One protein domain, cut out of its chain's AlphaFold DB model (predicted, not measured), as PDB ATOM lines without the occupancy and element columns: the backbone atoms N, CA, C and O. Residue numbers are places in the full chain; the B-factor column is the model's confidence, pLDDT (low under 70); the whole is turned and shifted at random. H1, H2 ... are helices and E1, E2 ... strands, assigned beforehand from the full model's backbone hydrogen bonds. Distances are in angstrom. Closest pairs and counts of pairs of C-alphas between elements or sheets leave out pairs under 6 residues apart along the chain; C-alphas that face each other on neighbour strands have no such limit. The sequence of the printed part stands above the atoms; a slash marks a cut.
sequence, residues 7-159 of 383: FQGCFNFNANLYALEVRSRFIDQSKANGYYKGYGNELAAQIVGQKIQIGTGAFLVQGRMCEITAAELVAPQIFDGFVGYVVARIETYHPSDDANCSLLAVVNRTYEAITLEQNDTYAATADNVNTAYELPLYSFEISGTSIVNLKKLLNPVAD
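Overview. This is residues 7 to 159 of the 383 residues of an uncharacterized protein of Firmicutes bacterium CAG:552_39_19 (UniProt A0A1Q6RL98). A long, strongly twisted sheet of four strands, E7, E6, E8 and E9, is faced by two small sheets, E1 E2 E5 and the hairpin E3 E4, in a two-part sandwich with E3 and E4 toward one end. H1 lies out at that same end, and the long link of residues 109 to 131 runs back along the large sheet from E7 to E8. The printed part has 153 residues with one named helix and then nine named strands; each sheet is antiparallel. The class is mostly strand, though named elements hold only 67 residues, under half. The whole is compact, with a radius of gyration of the C-alphas of 15.6 A and spans of 46, 32 and 29 A.

Arrangement. The largest sheet runs E7, residues 101 to 108, E6, residues 83 to 91, E8, residues 132 to 143, and E9, residues 146 to 152. Within hydrogen-bond range are N 87 and O 104 across the neighbour strands E6 and E7 at 2.9 A, N 84 and O 140 across E6 and E8 at 2.9 A, and N 148 and O 141 across E9 and E8 at 2.8 A. E8 bends by 64 degrees at residue 137. The second sheet runs E1, residues 45 to 48, E2, residues 51 to 54, and E5, residues 72 to 74; within hydrogen-bond range are N 53 and O 46 at 2.8 A, and N 54 and O 72 at 2.8 A. E3, residues 57 to 61, and E4, residues 64 to 68, form a hairpin, with N 59 and O 66 at 2.9 A, within hydrogen-bond range. The three form a stack of sheets, face to face in turn: the strands of the largest stand at 35 degrees to those of E1 E2 E5 and at 63 degrees to those of E3 E4. The closest C-alphas of E5 and E7, Val 74 and Ala 105, are 6.2 A apart; those of E4 and E7, Cys 66 and Cys 101, 6.5 A. E2 runs on into E3 at 87 degrees. H1, residues 15 to 24, is only just apart from E3, at 8.4 A; 3 of its 6 O i to N i+4 pairs are within hydrogen-bond range.

Along the chain. E8 measures 30.4 A, from C-alpha 132 at (108.182, 34.908, 68.401) to C-alpha 143 at (78.498, 41.245, 66.407). E6 measures 24.2 A, E7 22.4 A, E9 17.9 A and H1 15.1 A. H1 begins at C-alpha 15, (110.424, 37.299, 95.051).

Size, cuts and confidence. The C-alphas farthest apart, of Val 22 and Gly 144, are 46.5 A apart. The printed part has no cut. The links H1 to E1 and E7 to E8 are long. Residues 7 to 27, 29 to 30, 94 to 99 and 158 to 159 have pLDDT under 70.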
ATOM      1  N   PHE A   7     113.325  34.517  82.235       54.97
ATOM      2  CA  PHE A   7     112.446  35.649  82.506       54.97
ATOM      3  C   PHE A   7     112.739  36.786  81.528       54.97
ATOM      4  O   PHE A   7     113.903  37.128  81.307       54.97
ATOM      5  N   GLN A   8     111.691  37.363  80.942       56.72
ATOM      6  CA  GLN A   8     111.812  38.407  79.934       56.72
ATOM      7  C   GLN A   8     110.694  39.452  80.116       56.72
ATOM      8  O   GLN A   8     109.513  39.139  79.988       56.72
ATOM      9  N   GLY A   9     111.108  40.682  80.466       53.41
ATOM     10  CA  GLY A   9     110.252  41.843  80.749       53.41
ATOM     11  C   GLY A   9     110.379  42.385  82.187       53.41
ATOM     12  O   GLY A   9     109.970  41.725  83.130       53.41
ATOM     13  N   CYS A  10     110.873  43.623  82.340       48.06
ATOM     14  CA  CYS A  10     110.965  44.427  83.582       48.06
ATOM     15  C   CYS A  10     112.017  44.053  84.665       48.06
ATOM     16  O   CYS A  10     112.117  42.936  85.156       48.06
ATOM     17  N   PHE A  11     112.742  45.068  85.156       46.56
ATOM     18  CA  PHE A  11     113.838  44.966  86.144       46.56
ATOM     19  C   PHE A  11     113.433  44.697  87.614       46.56
ATOM     20  O   PHE A  11     114.297  44.677  88.491       46.56
ATOM     21  N   ASN A  12     112.150  44.486  87.923       43.31
ATOM     22  CA  ASN A  12     111.671  44.344  89.304       43.31
ATOM     23  C   ASN A  12     111.404  42.879  89.665       43.31
ATOM     24  O   ASN A  12     110.283  42.388  89.556       43.31
ATOM     25  N   PHE A  13     112.444  42.192  90.143       47.03
ATOM     26  CA  PHE A  13     112.360  40.803  90.597       47.03
ATOM     27  C   PHE A  13     111.506  40.677  91.869       47.03
ATOM     28  O   PHE A  13     111.993  40.804  92.997       47.03
ATOM     29  N   ASN A  14     110.212  40.423  91.692       54.91
ATOM     30  CA  ASN A  14     109.288  40.206  92.795       54.91
ATOM     31  C   ASN A  14     109.452  38.756  93.300       54.91
ATOM     32  O   ASN A  14     109.245  37.790  92.563       54.91
ATOM     33  N   ALA A  15     109.894  38.581  94.551       51.47
ATOM     34  CA  ALA A  15     110.424  37.299  95.051       51.47
ATOM     35  C   ALA A  15     109.407  36.133  95.065       51.47
ATOM     36  O   ALA A  15     109.786  34.964  95.160       51.47
ATOM     37  N   ASN A  16     108.114  36.439  94.945       56.22
ATOM     38  CA  ASN A  16     107.027  35.472  94.799       56.22
ATOM     39  C   ASN A  16     107.072  34.695  93.466       56.22
ATOM     40  O   ASN A  16     106.649  33.539  93.441       56.22
ATOM     41  N   LEU A  17     107.632  35.259  92.389       56.72
ATOM     42  CA  LEU A  17     107.767  34.575  91.094       56.72
ATOM     43  C   LEU A  17     108.835  33.464  91.124       56.72
ATOM     44  O   LEU A  17     108.637  32.408  90.527       56.72
ATOM     45  N   TYR A  18     109.908  33.613  91.910       57.12
ATOM     46  CA  TYR A  18     110.930  32.565  92.074       57.12
ATOM     47  C   TYR A  18     110.379  31.304  92.768       57.12
ATOM     48  O   TYR A  18     110.729  30.173  92.426       57.12
ATOM     49  N   ALA A  19     109.444  31.475  93.710       55.62
ATOM     50  CA  ALA A  19     108.744  30.355  94.344       55.62
ATOM     51  C   ALA A  19     107.844  29.580  93.359       55.62
ATOM     52  O   ALA A  19     107.578  28.392  93.566       55.62
ATOM     53  N   LEU A  20     107.394  30.233  92.283       58.31
ATOM     54  CA  LEU A  20     106.654  29.612  91.183       58.31
ATOM     55  C   LEU A  20     107.604  28.940  90.176       58.31
ATOM     56  O   LEU A  20     107.299  27.842  89.715       58.31
ATOM     57  N   GLU A  21     108.786  29.514  89.931       57.69
ATOM     58  CA  GLU A  21     109.842  28.912  89.101       57.69
ATOM     59  C   GLU A  21     110.276  27.532  89.632       57.69
ATOM     60  O   GLU A  21     110.320  26.548  88.889       57.69
ATOM     61  N   VAL A  22     110.513  27.417  90.947       56.44
ATOM     62  CA  VAL A  22     110.861  26.137  91.599       56.44
ATOM     63  C   VAL A  22     109.748  25.090  91.432       56.44
ATOM     64  O   VAL A  22     110.045  23.902  91.307       56.44
ATOM     65  N   ARG A  23     108.476  25.511  91.371       55.12
ATOM     66  CA  ARG A  23     107.337  24.613  91.115       55.12
ATOM     67  C   ARG A  23     107.235  24.196  89.643       55.12
ATOM     68  O   ARG A  23     106.889  23.048  89.385       55.12
ATOM     69  N   SER A  24     107.575  25.068  88.687       57.53
ATOM     70  CA  SER A  24     107.521  24.745  87.248       57.53
ATOM     71  C   SER A  24     108.683  23.882  86.742       57.53
ATOM     72  O   SER A  24     108.563  23.275  85.680       57.53
ATOM     73  N   ARG A  25     109.788  23.749  87.492       59.16
ATOM     74  CA  ARG A  25     110.949  22.908  87.113       59.16
ATOM     75  C   ARG A  25     110.649  21.400  86.976       59.16
ATOM     76  O   ARG A  25     111.499  20.673  86.474       59.16
ATOM     77  N   PHE A  26     109.462  20.936  87.379       59.03
ATOM     78  CA  PHE A  26     108.989  19.551  87.203       59.03
ATOM     79  C   PHE A  26     108.154  19.323  85.924       59.03
ATOM     80  O   PHE A  26     107.627  18.230  85.726       59.03
ATOM     81  N   ILE A  27     108.022  20.334  85.061       64.25
ATOM     82  CA  ILE A  27     107.222  20.309  83.826       64.25
ATOM     83  C   ILE A  27     108.160  20.269  82.605       64.25
ATOM     84  O   ILE A  27     109.265  20.813  82.653       64.25
ATOM     85  N   ASP A  28     107.726  19.662  81.492       70.44
ATOM     86  CA  ASP A  28     108.389  19.822  80.187       70.44
ATOM     87  C   ASP A  28     108.283  21.286  79.729       70.44
ATOM     88  O   ASP A  28     107.295  21.702  79.122       70.44
ATOM     89  N   GLN A  29     109.312  22.072  80.053       68.06
ATOM     90  CA  GLN A  29     109.356  23.508  79.780       68.06
ATOM     91  C   GLN A  29     109.148  23.833  78.296       68.06
ATOM     92  O   GLN A  29     108.482  24.817  77.999       68.06
ATOM     93  N   SER A  30     109.603  22.976  77.372       66.75
ATOM     94  CA  SER A  30     109.465  23.204  75.923       66.75
ATOM     95  C   SER A  30     108.009  23.270  75.436       66.75
ATOM     96  O   SER A  30     107.740  23.747  74.336       66.75
ATOM     97  N   LYS A  31     107.056  22.812  76.259       72.88
ATOM     98  CA  LYS A  31     105.611  22.783  75.969       72.88
ATOM     99  C   LYS A  31     104.773  23.442  77.065       72.88
ATOM    100  O   LYS A  31     103.551  23.300  77.084       72.88
ATOM    101  N   ALA A  32     105.417  24.129  78.008       74.88
ATOM    102  CA  ALA A  32     104.755  24.679  79.178       74.88
ATOM    103  C   ALA A  32     104.077  26.019  78.847       74.88
ATOM    104  O   ALA A  32     104.679  27.081  78.995       74.88
ATOM    105  N   ASN A  33     102.815  25.944  78.417       83.75
ATOM    106  CA  ASN A  33     101.944  27.092  78.169       83.75
ATOM    107  C   ASN A  33     100.839  27.135  79.241       83.75
ATOM    108  O   ASN A  33      99.990  26.242  79.286       83.75
ATOM    109  N   GLY A  34     100.832  28.146  80.114       85.06
ATOM    110  CA  GLY A  34      99.843  28.256  81.196       85.06
ATOM    111  C   GLY A  34      99.979  29.527  82.034       85.06
ATOM    112  O   GLY A  34     101.037  30.145  82.043       85.06
ATOM    113  N   TYR A  35      98.933  29.915  82.770       85.94
ATOM    114  CA  TYR A  35      98.998  31.043  83.716       85.94
ATOM    115  C   TYR A  35      99.295  30.584  85.153       85.94
ATOM    116  O   TYR A  35      99.001  29.448  85.533       85.94
ATOM    117  N   TYR A  36      99.849  31.466  85.982       81.06
ATOM    118  CA  TYR A  36     100.076  31.181  87.398       81.06
ATOM    119  C   TYR A  36      98.830  31.509  88.228       81.06
ATOM    120  O   TYR A  36      98.445  32.667  88.388       81.06
ATOM    121  N   LYS A  37      98.190  30.464  88.762       82.50
ATOM    122  CA  LYS A  37      97.017  30.579  89.639       82.50
ATOM    123  C   LYS A  37      97.382  31.280  90.953       82.50
ATOM    124  O   LYS A  37      98.421  30.989  91.544       82.50
ATOM    125  N   GLY A  38      96.516  32.174  91.419       81.31
ATOM    126  CA  GLY A  38      96.716  33.003  92.608       81.31
ATOM    127  C   GLY A  38      97.647  34.205  92.414       81.31
ATOM    128  O   GLY A  38      97.995  34.840  93.408       81.31
ATOM    129  N   TYR A  39      98.064  34.523  91.180       80.56
ATOM    130  CA  TYR A  39      98.927  35.671  90.881       80.56
ATOM    131  C   TYR A  39      98.180  36.767  90.107       80.56
ATOM    132  O   TYR A  39      97.588  36.508  89.056       80.56
ATOM    133  N   GLY A  40      98.249  38.009  90.596       86.75
ATOM    134  CA  GLY A  40      97.545  39.153  90.008       86.75
ATOM    135  C   GLY A  40      96.030  38.929  89.953       86.75
ATOM    136  O   GLY A  40      95.432  38.378  90.874       86.75
ATOM    137  N   ASN A  41      95.412  39.311  88.839       92.25
ATOM    138  CA  ASN A  41      94.041  38.955  88.476       92.25
ATOM    139  C   ASN A  41      93.974  37.666  87.633       92.25
ATOM    140  O   ASN A  41      92.982  37.451  86.943       92.25
ATOM    141  N   GLU A  42      95.019  36.831  87.628       91.19
ATOM    142  CA  GLU A  42      95.121  35.618  86.803       91.19
ATOM    143  C   GLU A  42      94.917  35.862  85.291       91.19
ATOM    144  O   GLU A  42      94.418  34.986  84.582       91.19
ATOM    145  N   LEU A  43      95.272  37.046  84.774       92.62
ATOM    146  CA  LEU A  43      94.951  37.496  83.409       92.62
ATOM    147  C   LEU A  43      93.437  37.536  83.113       92.62
ATOM    148  O   LEU A  43      93.030  37.323  81.969       92.62
ATOM    149  N   ALA A  44      92.571  37.731  84.115       94.75
ATOM    150  CA  ALA A  44      91.123  37.849  83.920       94.75
ATOM    151  C   ALA A  44      90.786  38.990  82.947       94.75
ATOM    152  O   ALA A  44      91.317  40.091  83.083       94.75
ATOM    153  N   ALA A  45      89.904  38.733  81.981       96.12
ATOM    154  CA  ALA A  45      89.566  39.687  80.930       96.12
ATOM    155  C   ALA A  45      88.101  40.135  80.977       96.12
ATOM    156  O   ALA A  45      87.216  39.351  81.316       96.12
ATOM    157  N   GLN A  46      87.847  41.381  80.573       96.75
ATOM    158  CA  GLN A  46      86.500  41.939  80.429       96.75
ATOM    159  C   GLN A  46      86.381  42.843  79.197       96.75
ATOM    160  O   GLN A  46      87.358  43.446  78.752       96.75
ATOM    161  N   ILE A  47      85.174  42.957  78.646       97.19
ATOM    162  CA  ILE A  47      84.879  43.838  77.507       97.19
ATOM    163  C   ILE A  47      84.621  45.257  78.030       97.19
ATOM    164  O   ILE A  47      83.792  45.458  78.915       97.19
ATOM    165  N   VAL A  48      85.317  46.247  77.470       95.44
ATOM    166  CA  VAL A  48      85.219  47.669  77.829       95.44
ATOM    167  C   VAL A  48      84.947  48.473  76.555       95.44
ATOM    168  O   VAL A  48      85.858  48.950  75.875       95.44
ATOM    169  N   GLY A  49      83.666  48.581  76.193       92.88
ATOM    170  CA  GLY A  49      83.246  49.141  74.906       92.88
ATOM    171  C   GLY A  49      83.749  48.285  73.738       92.88
ATOM    172  O   GLY A  49      83.565  47.074  73.733       92.88
ATOM    173  N   GLN A  50      84.426  48.906  72.768       95.06
ATOM    174  CA  GLN A  50      85.053  48.219  71.624       95.06
ATOM    175  C   GLN A  50      86.498  47.755  71.917       95.06
ATOM    176  O   GLN A  50      87.338  47.708  71.021       95.06
ATOM    177  N   LYS A  51      86.825  47.477  73.184       97.12
ATOM    178  CA  LYS A  51      88.143  47.003  73.634       97.12
ATOM    179  C   LYS A  51      87.990  45.845  74.612       97.12
ATOM    180  O   LYS A  51      86.948  45.702  75.248       97.12
ATOM    181  N   ILE A  52      89.044  45.057  74.772       97.88
ATOM    182  CA  ILE A  52      89.145  44.002  75.783       97.88
ATOM    183  C   ILE A  52      90.207  44.440  76.785       97.88
ATOM    184  O   ILE A  52      91.353  44.677  76.413       97.88
ATOM    185  N   GLN A  53      89.825  44.573  78.052       97.44
ATOM    186  CA  GLN A  53      90.769  44.803  79.132       97.44
ATOM    187  C   GLN A  53      91.287  43.459  79.642       97.44
ATOM    188  O   GLN A  53      90.485  42.632  80.074       97.44
ATOM    189  N   ILE A  54      92.602  43.259  79.620       96.88
ATOM    190  CA  ILE A  54      93.281  42.124  80.253       96.88
ATOM    191  C   ILE A  54      93.809  42.593  81.608       96.88
ATOM    192  O   ILE A  54      94.555  43.566  81.689       96.88
ATOM    193  N   GLY A  55      93.372  41.943  82.684       94.00
ATOM    194  CA  GLY A  55      93.832  42.208  84.044       94.00
ATOM    195  C   GLY A  55      95.248  41.697  84.301       94.00
ATOM    196  O   GLY A  55      95.828  40.975  83.491       94.00
ATOM    197  N   THR A  56      95.794  42.047  85.466       92.44
ATOM    198  CA  THR A  56      97.160  41.651  85.837       92.44
ATOM    199  C   THR A  56      97.320  40.133  85.939       92.44
ATOM    200  O   THR A  56      96.355  39.404  86.190       92.44
ATOM    201  N   GLY A  57      98.540  39.628  85.792       88.56
ATOM    202  CA  GLY A  57      98.819  38.203  85.959       88.56
ATOM    203  C   GLY A  57     100.167  37.791  85.388       88.56
ATOM    204  O   GLY A  57     100.715  38.467  84.524       88.56
ATOM    205  N   ALA A  58     100.674  36.650  85.846       84.88
ATOM    206  CA  ALA A  58     101.884  36.035  85.315       84.88
ATOM    207  C   ALA A  58     101.536  34.750  84.558       84.88
ATOM    208  O   ALA A  58     100.594  34.033  84.918       84.88
ATOM    209  N   PHE A  59     102.319  34.432  83.535       84.25
ATOM    210  CA  PHE A  59     102.160  33.229  82.729       84.25
ATOM    211  C   PHE A  59     103.497  32.731  82.175       84.25
ATOM    212  O   PHE A  59     104.522  33.405  82.258       84.25
ATOM    213  N   LEU A  60     103.468  31.505  81.670       81.81
ATOM    214  CA  LEU A  60     104.590  30.768  81.113       81.81
ATOM    215  C   LEU A  60     104.240  30.381  79.672       81.81
ATOM    216  O   LEU A  60     103.125  29.911  79.422       81.81
ATOM    217  N   VAL A  61     105.180  30.575  78.748       82.94
ATOM    218  CA  VAL A  61     105.080  30.179  77.335       82.94
ATOM    219  C   VAL A  61     106.384  29.503  76.941       82.94
ATOM    220  O   VAL A  61     107.427  30.146  76.989       82.94
ATOM    221  N   GLN A  62     106.355  28.211  76.603       81.25
ATOM    222  CA  GLN A  62     107.550  27.423  76.246       81.25
ATOM    223  C   GLN A  62     108.765  27.665  77.182       81.25
ATOM    224  O   GLN A  62     109.902  27.808  76.740       81.25
ATOM    225  N   GLY A  63     108.538  27.763  78.497       72.75
ATOM    226  CA  GLY A  63     109.618  27.991  79.467       72.75
ATOM    227  C   GLY A  63     110.083  29.449  79.603       72.75
ATOM    228  O   GLY A  63     111.060  29.694  80.307       72.75
ATOM    229  N   ARG A  64     109.394  30.416  78.984       76.56
ATOM    230  CA  ARG A  64     109.592  31.861  79.184       76.56
ATOM    231  C   ARG A  64     108.493  32.442  80.062       76.56
ATOM    232  O   ARG A  64     107.313  32.213  79.796       76.56
ATOM    233  N   MET A  65     108.870  33.154  81.124       79.00
ATOM    234  CA  MET A  65     107.917  33.807  82.033       79.00
ATOM    235  C   MET A  65     107.652  35.246  81.604       79.00
ATOM    236  O   MET A  65     108.597  36.004  81.388       79.00
ATOM    237  N   CYS A  66     106.372  35.611  81.565       80.00
ATOM    238  CA  CYS A  66     105.889  36.947  81.229       80.00
ATOM    239  C   CYS A  66     104.862  37.418  82.267       80.00
ATOM    240  O   CYS A  66     104.123  36.611  82.843       80.00
ATOM    241  N   GLU A  67     104.800  38.729  82.504       83.44
ATOM    242  CA  GLU A  67     103.904  39.345  83.485       83.44
ATOM    243  C   GLU A  67     103.191  40.566  82.895       83.44
ATOM    244  O   GLU A  67     103.819  41.484  82.377       83.44
ATOM    245  N   ILE A  68     101.867  40.593  83.045       86.62
ATOM    246  CA  ILE A  68     101.034  41.777  82.844       86.62
ATOM    247  C   ILE A  68     100.931  42.477  84.204       86.62
ATOM    248  O   ILE A  68     100.189  42.039  85.089       86.62
ATOM    249  N   THR A  69     101.731  43.527  84.398       85.19
ATOM    250  CA  THR A  69     101.899  44.222  85.693       85.19
ATOM    251  C   THR A  69     100.809  45.260  85.978       85.19
ATOM    252  O   THR A  69     100.536  45.575  87.136       85.19
ATOM    253  N   ALA A  70     100.139  45.760  84.936       88.88
ATOM    254  CA  ALA A  70      98.990  46.659  85.006       88.88
ATOM    255  C   ALA A  70      97.921  46.212  83.996       88.88
ATOM    256  O   ALA A  70      98.232  45.529  83.030       88.88
ATOM    257  N   ALA A  71      96.653  46.574  84.208       92.94
ATOM    258  CA  ALA A  71      95.583  46.140  83.310       92.94
ATOM    259  C   ALA A  71      95.651  46.857  81.946       92.94
ATOM    260  O   ALA A  71      95.526  48.081  81.876       92.94
ATOM    261  N   GLU A  72      95.789  46.092  80.864       94.12
ATOM    262  CA  GLU A  72      95.998  46.590  79.500       94.12
ATOM    263  C   GLU A  72      94.710  46.561  78.666       94.12
ATOM    264  O   GLU A  72      93.891  45.654  78.801       94.12
ATOM    265  N   LEU A  73      94.524  47.548  77.782       96.06
ATOM    266  CA  LEU A  73      93.365  47.649  76.885       96.06
ATOM    267  C   LEU A  73      93.746  47.287  75.447       96.06
ATOM    268  O   LEU A  73      94.253  48.126  74.702       96.06
ATOM    269  N   VAL A  74      93.404  46.069  75.038       96.31
ATOM    270  CA  VAL A  74      93.611  45.564  73.680       96.31
ATOM    271  C   VAL A  74      92.438  45.991  72.791       96.31
ATOM    272  O   VAL A  74      91.272  45.805  73.149       96.31
ATOM    273  N   ALA A  75      92.725  46.588  71.634       95.94
ATOM    274  CA  ALA A  75      91.717  47.113  70.712       95.94
ATOM    275  C   ALA A  75      91.678  46.286  69.408       95.94
ATOM    276  O   ALA A  75      92.529  46.503  68.545       95.94
ATOM    277  N   PRO A  76      90.726  45.345  69.241       95.88
ATOM    278  CA  PRO A  76      90.530  44.667  67.962       95.88
ATOM    279  C   PRO A  76      90.043  45.632  66.878       95.88
ATOM    280  O   PRO A  76      89.365  46.622  67.157       95.88
ATOM    281  N   GLN A  77      90.328  45.302  65.617       95.81
ATOM    282  CA  GLN A  77      89.626  45.917  64.493       95.81
ATOM    283  C   GLN A  77      88.171  45.428  64.489       95.81
ATOM    284  O   GLN A  77      87.919  44.225  64.547       95.81
ATOM    285  N   ILE A  78      87.217  46.357  64.448       95.75
ATOM    286  CA  ILE A  78      85.790  46.041  64.556       95.75
ATOM    287  C   ILE A  78      85.201  45.823  63.163       95.75
ATOM    288  O   ILE A  78      84.954  46.776  62.424       95.75
ATOM    289  N   PHE A  79      84.962  44.557  62.831       96.00
ATOM    290  CA  PHE A  79      84.269  44.128  61.620       96.00
ATOM    291  C   PHE A  79      83.144  43.163  62.006       96.00
ATOM    292  O   PHE A  79      83.383  42.181  62.704       96.00
ATOM    293  N   ASP A  80      81.919  43.442  61.562       95.69
ATOM    294  CA  ASP A  80      80.754  42.614  61.890       95.69
ATOM    295  C   ASP A  80      80.912  41.175  61.360       95.69
ATOM    296  O   ASP A  80      81.352  40.955  60.226       95.69
ATOM    297  N   GLY A  81      80.571  40.197  62.200       94.38
ATOM    298  CA  GLY A  81      80.694  38.771  61.913       94.38
ATOM    299  C   GLY A  81      82.127  38.230  61.919       94.38
ATOM    300  O   GLY A  81      82.337  37.105  61.471       94.38
ATOM    301  N   PHE A  82      83.120  39.001  62.377       97.94
ATOM    302  CA  PHE A  82      84.484  38.499  62.566       97.94
ATOM    303  C   PHE A  82      84.635  37.836  63.937       97.94
ATOM    304  O   PHE A  82      83.958  38.174  64.906       97.94
ATOM    305  N   VAL A  83      85.588  36.919  64.026       98.06
ATOM    306  CA  VAL A  83      86.059  36.316  65.272       98.06
ATOM    307  C   VAL A  83      87.509  36.714  65.513       98.06
ATOM    308  O   VAL A  83      88.199  37.154  64.590       98.06
ATOM    309  N   GLY A  84      87.991  36.583  66.745       97.69
ATOM    310  CA  GLY A  84      89.349  36.987  67.074       97.69
ATOM    311  C   GLY A  84      89.938  36.324  68.303       97.69
ATOM    312  O   GLY A  84      89.238  35.737  69.128       97.69
ATOM    313  N   TYR A  85      91.254  36.457  68.424       98.38
ATOM    314  CA  TYR A  85      91.997  36.102  69.624       98.38
ATOM    315  C   TYR A  85      92.641  37.345  70.229       98.38
ATOM    316  O   TYR A  85      93.188  38.181  69.507       98.38
ATOM    317  N   VAL A  86      92.622  37.440  71.559       97.69
ATOM    318  CA  VAL A  86      93.650  38.202  72.275       97.69
ATOM    319  C   VAL A  86      94.823  37.259  72.480       97.69
ATOM    320  O   VAL A  86      94.675  36.222  73.134       97.69
ATOM    321  N   VAL A  87      95.969  37.610  71.909       96.25
ATOM    322  CA  VAL A  87      97.201  36.824  71.975       96.25
ATOM    323  C   VAL A  87      98.245  37.556  72.806       96.25
ATOM    324  O   VAL A  87      98.365  38.777  72.726       96.25
ATOM    325  N   ALA A  88      99.016  36.801  73.583       92.88
ATOM    326  CA  ALA A  88     100.303  37.259  74.078       92.88
ATOM    327  C   ALA A  88     101.361  36.901  73.035       92.88
ATOM    328  O   ALA A  88     101.689  35.725  72.870       92.88
ATOM    329  N   ARG A  89     101.874  37.905  72.322       91.94
ATOM    330  CA  ARG A  89     103.041  37.760  71.453       91.94
ATOM    331  C   ARG A  89     104.287  37.845  72.327       91.94
ATOM    332  O   ARG A  89     104.588  38.910  72.867       91.94
ATOM    333  N   ILE A  90     104.959  36.711  72.490       87.19
ATOM    334  CA  ILE A  90     106.199  36.563  73.253       87.19
ATOM    335  C   ILE A  90     107.351  36.474  72.267       87.19
ATOM    336  O   ILE A  90     107.374  35.566  71.440       87.19
ATOM    337  N   GLU A  91     108.299  37.398  72.355       85.44
ATOM    338  CA  GLU A  91     109.460  37.488  71.472       85.44
ATOM    339  C   GLU A  91     110.745  37.234  72.270       85.44
ATOM    340  O   GLU A  91     110.875  37.669  73.412       85.44
ATOM    341  N   THR A  92     111.720  36.521  71.702       79.12
ATOM    342  CA  THR A  92     112.929  36.130  72.452       79.12
ATOM    343  C   THR A  92     113.991  37.220  72.594       79.12
ATOM    344  O   THR A  92     114.971  36.978  73.292       79.12
ATOM    345  N   TYR A  93     113.774  38.378  71.960       70.06
ATOM    346  CA  TYR A  93     114.389  39.712  72.074       70.06
ATOM    347  C   TYR A  93     115.849  39.859  72.594       70.06
ATOM    348  O   TYR A  93     116.231  39.384  73.664       70.06
ATOM    349  N   HIS A  94     116.655  40.636  71.856       63.75
ATOM    350  CA  HIS A  94     118.116  40.766  71.990       63.75
ATOM    351  C   HIS A  94     118.562  42.076  72.708       63.75
ATOM    352  O   HIS A  94     118.056  43.123  72.342       63.75
ATOM    353  N   PRO A  95     119.558  42.075  73.627       55.88
ATOM    354  CA  PRO A  95     119.853  43.048  74.717       55.88
ATOM    355  C   PRO A  95     119.672  44.601  74.668       55.88
ATOM    356  O   PRO A  95     120.416  45.260  75.395       55.88
ATOM    357  N   SER A  96     118.760  45.234  73.913       55.56
ATOM    358  CA  SER A  96     118.709  46.716  73.782       55.56
ATOM    359  C   SER A  96     117.381  47.458  74.054       55.56
ATOM    360  O   SER A  96     117.418  48.683  74.103       55.56
ATOM    361  N   ASP A  97     116.253  46.777  74.280       57.81
ATOM    362  CA  ASP A  97     114.923  47.360  74.548       57.81
ATOM    363  C   ASP A  97     114.197  46.595  75.677       57.81
ATOM    364  O   ASP A  97     114.492  45.431  75.965       57.81
ATOM    365  N   ASP A  98     113.219  47.256  76.304       56.59
ATOM    366  CA  ASP A  98     112.669  46.871  77.614       56.59
ATOM    367  C   ASP A  98     111.367  46.031  77.587       56.59
ATOM    368  O   ASP A  98     110.853  45.669  78.651       56.59
ATOM    369  N   ALA A  99     110.810  45.711  76.410       66.56
ATOM    370  CA  ALA A  99     109.522  45.014  76.279       66.56
ATOM    371  C   ALA A  99     109.511  43.959  75.157       66.56
ATOM    372  O   ALA A  99     109.778  44.264  73.999       66.56
ATOM    373  N   ASN A 100     109.164  42.719  75.510       76.38
ATOM    374  CA  ASN A 100     109.173  41.546  74.621       76.38
ATOM    375  C   ASN A 100     107.993  40.577  74.845       76.38
ATOM    376  O   ASN A 100     107.899  39.531  74.209       76.38
ATOM    377  N   CYS A 101     107.058  40.960  75.713       84.88
ATOM    378  CA  CYS A 101     105.700  40.441  75.756       84.88
ATOM    379  C   CYS A 101     104.771  41.582  75.337       84.88
ATOM    380  O   CYS A 101     104.875  42.682  75.877       84.88
ATOM    381  N   SER A 102     103.856  41.333  74.402       88.69
ATOM    382  CA  SER A 102     102.824  42.301  74.017       88.69
ATOM    383  C   SER A 102     101.463  41.632  73.852       88.69
ATOM    384  O   SER A 102     101.368  40.478  73.429       88.69
ATOM    385  N   LEU A 103     100.398  42.358  74.199       93.50
ATOM    386  CA  LEU A 103      99.026  41.901  74.019       93.50
ATOM    387  C   LEU A 103      98.447  42.463  72.720       93.50
ATOM    388  O   LEU A 103      98.254  43.669  72.573       93.50
ATOM    389  N   LEU A 104      98.142  41.570  71.781       94.81
ATOM    390  CA  LEU A 104      97.601  41.911  70.468       94.81
ATOM    391  C   LEU A 104      96.191  41.337  70.317       94.81
ATOM    392  O   LEU A 104      95.882  40.275  70.857       94.81
ATOM    393  N   ALA A 105      95.340  42.018  69.551       96.62
ATOM    394  CA  ALA A 105      94.084  41.449  69.078       96.62
ATOM    395  C   ALA A 105      94.187  41.182  67.579       96.62
ATOM    396  O   ALA A 105      94.375  42.105  66.786       96.62
ATOM    397  N   VAL A 106      94.023  39.919  67.204       97.19
ATOM    398  CA  VAL A 106      93.981  39.461  65.813       97.19
ATOM    399  C   VAL A 106      92.560  39.024  65.483       97.19
ATOM    400  O   VAL A 106      91.916  38.357  66.292       97.19
ATOM    401  N   VAL A 107      92.050  39.427  64.318       97.31
ATOM    402  CA  VAL A 107      90.667  39.164  63.892       97.31
ATOM    403  C   VAL A 107      90.622  38.660  62.454       97.31
ATOM    404  O   VAL A 107      91.397  39.106  61.611       97.31
ATOM    405  N   ASN A 108      89.696  37.749  62.157       97.81
ATOM    406  CA  ASN A 108      89.375  37.333  60.792       97.81
ATOM    407  C   ASN A 108      87.932  36.792  60.720       97.81
ATOM    408  O   ASN A 108      87.237  36.706  61.728       97.81
ATOM    409  N   ARG A 109      87.455  36.414  59.530       95.88
ATOM    410  CA  ARG A 109      86.101  35.870  59.327       95.88
ATOM    411  C   ARG A 109      85.842  34.532  60.023       95.88
ATOM    412  O   ARG A 109      84.696  34.242  60.338       95.88
ATOM    413  N   THR A 110      86.873  33.717  60.234       96.12
ATOM    414  CA  THR A 110      86.798  32.461  60.997       96.12
ATOM    415  C   THR A 110      88.094  32.263  61.785       96.12
ATOM    416  O   THR A 110      89.111  32.887  61.468       96.12
ATOM    417  N   TYR A 111      88.080  31.403  62.809       95.25
ATOM    418  CA  TYR A 111      89.256  31.167  63.655       95.25
ATOM    419  C   TYR A 111      90.392  30.477  62.884       95.25
ATOM    420  O   TYR A 111      91.559  30.752  63.139       95.25
ATOM    421  N   GLU A 112      90.058  29.631  61.909       94.81
ATOM    422  CA  GLU A 112      91.004  28.909  61.046       94.81
ATOM    423  C   GLU A 112      91.742  29.843  60.078       94.81
ATOM    424  O   GLU A 112      92.823  29.510  59.599       94.81
ATOM    425  N   ALA A 113      91.166  31.014  59.790       95.75
ATOM    426  CA  ALA A 113      91.785  32.042  58.961       95.75
ATOM    427  C   ALA A 113      92.726  32.972  59.759       95.75
ATOM    428  O   ALA A 113      93.352  33.857  59.173       95.75
ATOM    429  N   ILE A 114      92.828  32.811  61.084       96.69
ATOM    430  CA  ILE A 114      93.790  33.542  61.914       96.69
ATOM    431  C   ILE A 114      95.092  32.737  61.985       96.69
ATOM    432  O   ILE A 114      95.203  31.768  62.734       96.69
ATOM    433  N   THR A 115      96.098  33.163  61.225       95.31
ATOM    434  CA  THR A 115      97.460  32.627  61.337       95.31
ATOM    435  C   THR A 115      98.162  33.266  62.532       95.31
ATOM    436  O   THR A 115      98.408  34.468  62.514       95.31
ATOM    437  N   LEU A 116      98.495  32.462  63.543       95.31
ATOM    438  CA  LEU A 116      99.332  32.867  64.675       95.31
ATOM    439  C   LEU A 116     100.788  32.465  64.438       95.31
ATOM    440  O   LEU A 116     101.054  31.383  63.906       95.31
ATOM    441  N   GLU A 117     101.736  33.285  64.882       94.31
ATOM    442  CA  GLU A 117     103.143  32.885  64.930       94.31
ATOM    443  C   GLU A 117     103.346  31.821  66.026       94.31
ATOM    444  O   GLU A 117     102.869  31.975  67.149       94.31
ATOM    445  N   GLN A 118     104.002  30.702  65.710       92.31
ATOM    446  CA  GLN A 118     104.119  29.530  66.599       92.31
ATOM    447  C   GLN A 118     105.556  28.974  66.639       92.31
ATOM    448  O   GLN A 118     105.758  27.761  66.698       92.31
ATOM    449  N   ASN A 119     106.568  29.843  66.565       92.31
ATOM    450  CA  ASN A 119     107.963  29.404  66.507       92.31
ATOM    451  C   ASN A 119     108.462  28.867  67.865       92.31
ATOM    452  O   ASN A 119     107.962  29.243  68.922       92.31
ATOM    453  N   ASP A 120     109.459  27.976  67.846       87.94
ATOM    454  CA  ASP A 120     110.064  27.428  69.069       87.94
ATOM    455  C   ASP A 120     110.986  28.466  69.734       87.94
ATOM    456  O   ASP A 120     112.155  28.624  69.380       87.94
ATOM    457  N   THR A 121     110.444  29.176  70.724       82.81
ATOM    458  CA  THR A 121     111.160  30.164  71.548       82.81
ATOM    459  C   THR A 121     112.064  29.536  72.617       82.81
ATOM    460  O   THR A 121     112.841  30.251  73.259       82.81
ATOM    461  N   TYR A 122     112.010  28.216  72.813       81.19
ATOM    462  CA  TYR A 122     112.867  27.470  73.742       81.19
ATOM    463  C   TYR A 122     114.105  26.870  73.045       81.19
ATOM    464  O   TYR A 122     115.100  26.544  73.706       81.19
ATOM    465  N   ALA A 123     114.087  26.777  71.710       83.12
ATOM    466  CA  ALA A 123     115.205  26.348  70.873       83.12
ATOM    467  C   ALA A 123     116.525  27.075  71.200       83.12
ATOM    468  O   ALA A 123     116.553  28.240  71.590       83.12
ATOM    469  N   ALA A 124     117.662  26.402  70.996       79.75
ATOM    470  CA  ALA A 124     118.991  26.991  71.222       79.75
ATOM    471  C   ALA A 124     119.314  28.171  70.278       79.75
ATOM    472  O   ALA A 124     120.118  29.039  70.604       79.75
ATOM    473  N   THR A 125     118.676  28.224  69.107       80.50
ATOM    474  CA  THR A 125     118.790  29.346  68.163       80.50
ATOM    475  C   THR A 125     118.062  30.595  68.652       80.50
ATOM    476  O   THR A 125     118.536  31.702  68.409       80.50
ATOM    477  N   ALA A 126     116.960  30.431  69.391       78.75
ATOM    478  CA  ALA A 126     116.138  31.532  69.888       78.75
ATOM    479  C   ALA A 126     116.834  32.367  70.983       78.75
ATOM    480  O   ALA A 126     116.391  33.471  71.289       78.75
ATOM    481  N   ASP A 127     117.946  31.868  71.539       74.00
ATOM    482  CA  ASP A 127     118.817  32.605  72.465       74.00
ATOM    483  C   ASP A 127     119.704  33.650  71.744       74.00
ATOM    484  O   ASP A 127     120.266  34.527  72.394       74.00
ATOM    485  N   ASN A 128     119.852  33.559  70.412       76.62
ATOM    486  CA  ASN A 128     120.727  34.424  69.599       76.62
ATOM    487  C   ASN A 128     120.011  35.073  68.394       76.62
ATOM    488  O   ASN A 128     120.582  35.934  67.728       76.62
ATOM    489  N   VAL A 129     118.777  34.660  68.094       82.50
ATOM    490  CA  VAL A 129     117.943  35.176  66.999       82.50
ATOM    491  C   VAL A 129     116.552  35.458  67.556       82.50
ATOM    492  O   VAL A 129     115.940  34.562  68.141       82.50
ATOM    493  N   ASN A 130     116.041  36.681  67.364       85.25
ATOM    494  CA  ASN A 130     114.690  37.022  67.806       85.25
ATOM    495  C   ASN A 130     113.667  36.103  67.124       85.25
ATOM    496  O   ASN A 130     113.623  36.008  65.899       85.25
ATOM    497  N   THR A 131     112.877  35.420  67.939       87.06
ATOM    498  CA  THR A 131     111.898  34.403  67.551       87.06
ATOM    499  C   THR A 131     110.612  34.696  68.315       87.06
ATOM    500  O   THR A 131     110.710  35.001  69.503       87.06
ATOM    501  N   ALA A 132     109.430  34.612  67.698       88.94
ATOM    502  CA  ALA A 132     108.182  34.908  68.401       88.94
ATOM    503  C   ALA A 132     107.164  33.760  68.418       88.94
ATOM    504  O   ALA A 132     107.077  32.934  67.508       88.94
ATOM    505  N   TYR A 133     106.370  33.736  69.485       91.69
ATOM    506  CA  TYR A 133     105.252  32.823  69.685       91.69
ATOM    507  C   TYR A 133     104.043  33.600  70.204       91.69
ATOM    508  O   TYR A 133     104.112  34.292  71.218       91.69
ATOM    509  N   GLU A 134     102.919  33.470  69.513       94.31
ATOM    510  CA  GLU A 134     101.654  34.126  69.826       94.31
ATOM    511  C   GLU A 134     100.733  33.140  70.543       94.31
ATOM    512  O   GLU A 134     100.057  32.317  69.927       94.31
ATOM    513  N   LEU A 135     100.714  33.199  71.874       93.25
ATOM    514  CA  LEU A 135      99.849  32.358  72.692       93.25
ATOM    515  C   LEU A 135      98.433  32.960  72.744       93.25
ATOM    516  O   LEU A 135      98.269  34.030  73.339       93.25
ATOM    517  N   PRO A 136      97.387  32.302  72.207       95.19
ATOM    518  CA  PRO A 136      96.017  32.779  72.360       95.19
ATOM    519  C   PRO A 136      95.561  32.659  73.821       95.19
ATOM    520  O   PRO A 136      95.410  31.565  74.363       95.19
ATOM    521  N   LEU A 137      95.335  33.806  74.465       94.88
ATOM    522  CA  LEU A 137      94.869  33.900  75.850       94.88
ATOM    523  C   LEU A 137      93.342  33.790  75.935       94.88
ATOM    524  O   LEU A 137      92.812  33.117  76.823       94.88
ATOM    525  N   TYR A 138      92.649  34.456  75.007       97.62
ATOM    526  CA  TYR A 138      91.191  34.517  74.916       97.62
ATOM    527  C   TYR A 138      90.729  34.456  73.462       97.62
ATOM    528  O   TYR A 138      91.349  35.086  72.609       97.62
ATOM    529  N   SER A 139      89.610  33.784  73.197       98.00
ATOM    530  CA  SER A 139      88.818  33.956  71.971       98.00
ATOM    531  C   SER A 139      87.681  34.949  72.206       98.00
ATOM    532  O   SER A 139      87.193  35.059  73.331       98.00
ATOM    533  N   PHE A 140      87.226  35.629  71.159       98.31
ATOM    534  CA  PHE A 140      86.033  36.476  71.161       98.31
ATOM    535  C   PHE A 140      85.403  36.537  69.763       98.31
ATOM    536  O   PHE A 140      86.013  36.156  68.764       98.31
ATOM    537  N   GLU A 141      84.192  37.073  69.691       97.94
ATOM    538  CA  GLU A 141      83.444  37.298  68.452       97.94
ATOM    539  C   GLU A 141      83.011  38.769  68.365       97.94
ATOM    540  O   GLU A 141      82.942  39.465  69.381       97.94
ATOM    541  N   ILE A 142      82.724  39.259  67.159       97.69
ATOM    542  CA  ILE A 142      82.250  40.620  66.902       97.69
ATOM    543  C   ILE A 142      80.867  40.538  66.254       97.69
ATOM    544  O   ILE A 142      80.698  39.943  65.191       97.69
ATOM    545  N   SER A 143      79.877  41.161  66.892       96.12
ATOM    546  CA  SER A 143      78.498  41.245  66.407       96.12
ATOM    547  C   SER A 143      78.063  42.709  66.347       96.12
ATOM    548  O   SER A 143      78.045  43.419  67.359       96.12
ATOM    549  N   GLY A 144      77.775  43.191  65.140       94.31
ATOM    550  CA  GLY A 144      77.647  44.611  64.834       94.31
ATOM    551  C   GLY A 144      78.921  45.367  65.216       94.31
ATOM    552  O   GLY A 144      79.991  45.145  64.655       94.31
ATOM    553  N   THR A 145      78.803  46.259  66.201       92.38
ATOM    554  CA  THR A 145      79.918  47.022  66.790       92.38
ATOM    555  C   THR A 145      80.347  46.505  68.169       92.38
ATOM    556  O   THR A 145      81.132  47.153  68.857       92.38
ATOM    557  N   SER A 146      79.816  45.364  68.617       95.94
ATOM    558  CA  SER A 146      80.029  44.835  69.969       95.94
ATOM    559  C   SER A 146      80.938  43.614  69.963       95.94
ATOM    560  O   SER A 146      80.775  42.716  69.140       95.94
ATOM    561  N   ILE A 147      81.853  43.551  70.927       97.44
ATOM    562  CA  ILE A 147      82.611  42.335  71.232       97.44
ATOM    563  C   ILE A 147      81.723  41.443  72.107       97.44
ATOM    564  O   ILE A 147      81.126  41.926  73.070       97.44
ATOM    565  N   VAL A 148      81.633  40.157  71.782       96.62
ATOM    566  CA  VAL A 148      80.837  39.147  72.497       96.62
ATOM    567  C   VAL A 148      81.630  37.841  72.644       96.62
ATOM    568  O   VAL A 148      82.735  37.712  72.122       96.62
ATOM    569  N   ASN A 149      81.089  36.873  73.392       96.81
ATOM    570  CA  ASN A 149      81.640  35.515  73.527       96.81
ATOM    571  C   ASN A 149      83.128  35.439  73.945       96.81
ATOM    572  O   ASN A 149      83.846  34.508  73.578       96.81
ATOM    573  N   LEU A 150      83.579  36.399  74.765       97.44
ATOM    574  CA  LEU A 150      84.928  36.425  75.335       97.44
ATOM    575  C   LEU A 150      85.157  35.205  76.245       97.44
ATOM    576  O   LEU A 150      84.544  35.086  77.307       97.44
ATOM    577  N   LYS A 151      86.063  34.309  75.847       97.38
ATOM    578  CA  LYS A 151      86.331  33.028  76.520       97.38
ATOM    579  C   LYS A 151      87.829  32.821  76.721       97.38
ATOM    580  O   LYS A 151      88.592  32.869  75.762       97.38
ATOM    581  N   LYS A 152      88.243  32.540  77.962       95.19
ATOM    582  CA  LYS A 152      89.635  32.199  78.300       95.19
ATOM    583  C   LYS A 152      90.016  30.849  77.692       95.19
ATOM    584  O   LYS A 152      89.247  29.893  77.782       95.19
ATOM    585  N   LEU A 153      91.207  30.779  77.106       93.56
ATOM    586  CA  LEU A 153      91.763  29.580  76.468       93.56
ATOM    587  C   LEU A 153      92.927  28.980  77.266       93.56
ATOM    588  O   LEU A 153      93.238  27.800  77.120       93.56
ATOM    589  N   LEU A 154      93.554  29.785  78.129       87.62
ATOM    590  CA  LEU A 154      94.730  29.396  78.897       87.62
ATOM    591  C   LEU A 154      94.366  28.739  80.240       87.62
ATOM    592  O   LEU A 154      93.645  29.320  81.055       87.62
ATOM    593  N   ASN A 155      94.934  27.558  80.489       85.44
ATOM    594  CA  ASN A 155      94.820  26.819  81.751       85.44
ATOM    595  C   ASN A 155      95.905  27.240  82.766       85.44
ATOM    596  O   ASN A 155      96.915  27.828  82.372       85.44
ATOM    597  N   PRO A 156      95.741  26.929  84.068       82.06
ATOM    598  CA  PRO A 156      96.833  27.032  85.030       82.06
ATOM    599  C   PRO A 156      98.038  26.177  84.618       82.06
ATOM    600  O   PRO A 156      97.865  25.070  84.108       82.06
ATOM    601  N   VAL A 157      99.255  26.647  84.905       76.81
ATOM    602  CA  VAL A 157     100.465  25.808  84.863       76.81
ATOM    603  C   VAL A 157     100.270  24.623  85.821       76.81
ATOM    604  O   VAL A 157      99.978  24.830  87.000       76.81
ATOM    605  N   ALA A 158     100.398  23.391  85.317       65.88
ATOM    606  CA  ALA A 158     100.105  22.172  86.075       65.88
ATOM    607  C   ALA A 158     100.986  22.058  87.329       65.88
ATOM    608  O   ALA A 158     102.213  22.075  87.239       65.88
ATOM    609  N   ASP A 159     100.367  21.947  88.503       63.91
ATOM    610  CA  ASP A 159     101.076  21.995  89.777       63.91
ATOM    611  C   ASP A 159     101.436  20.610  90.340       63.91
ATOM    612  O   ASP A 159     100.898  19.564  89.966       63.91
TER     613      ASP A 159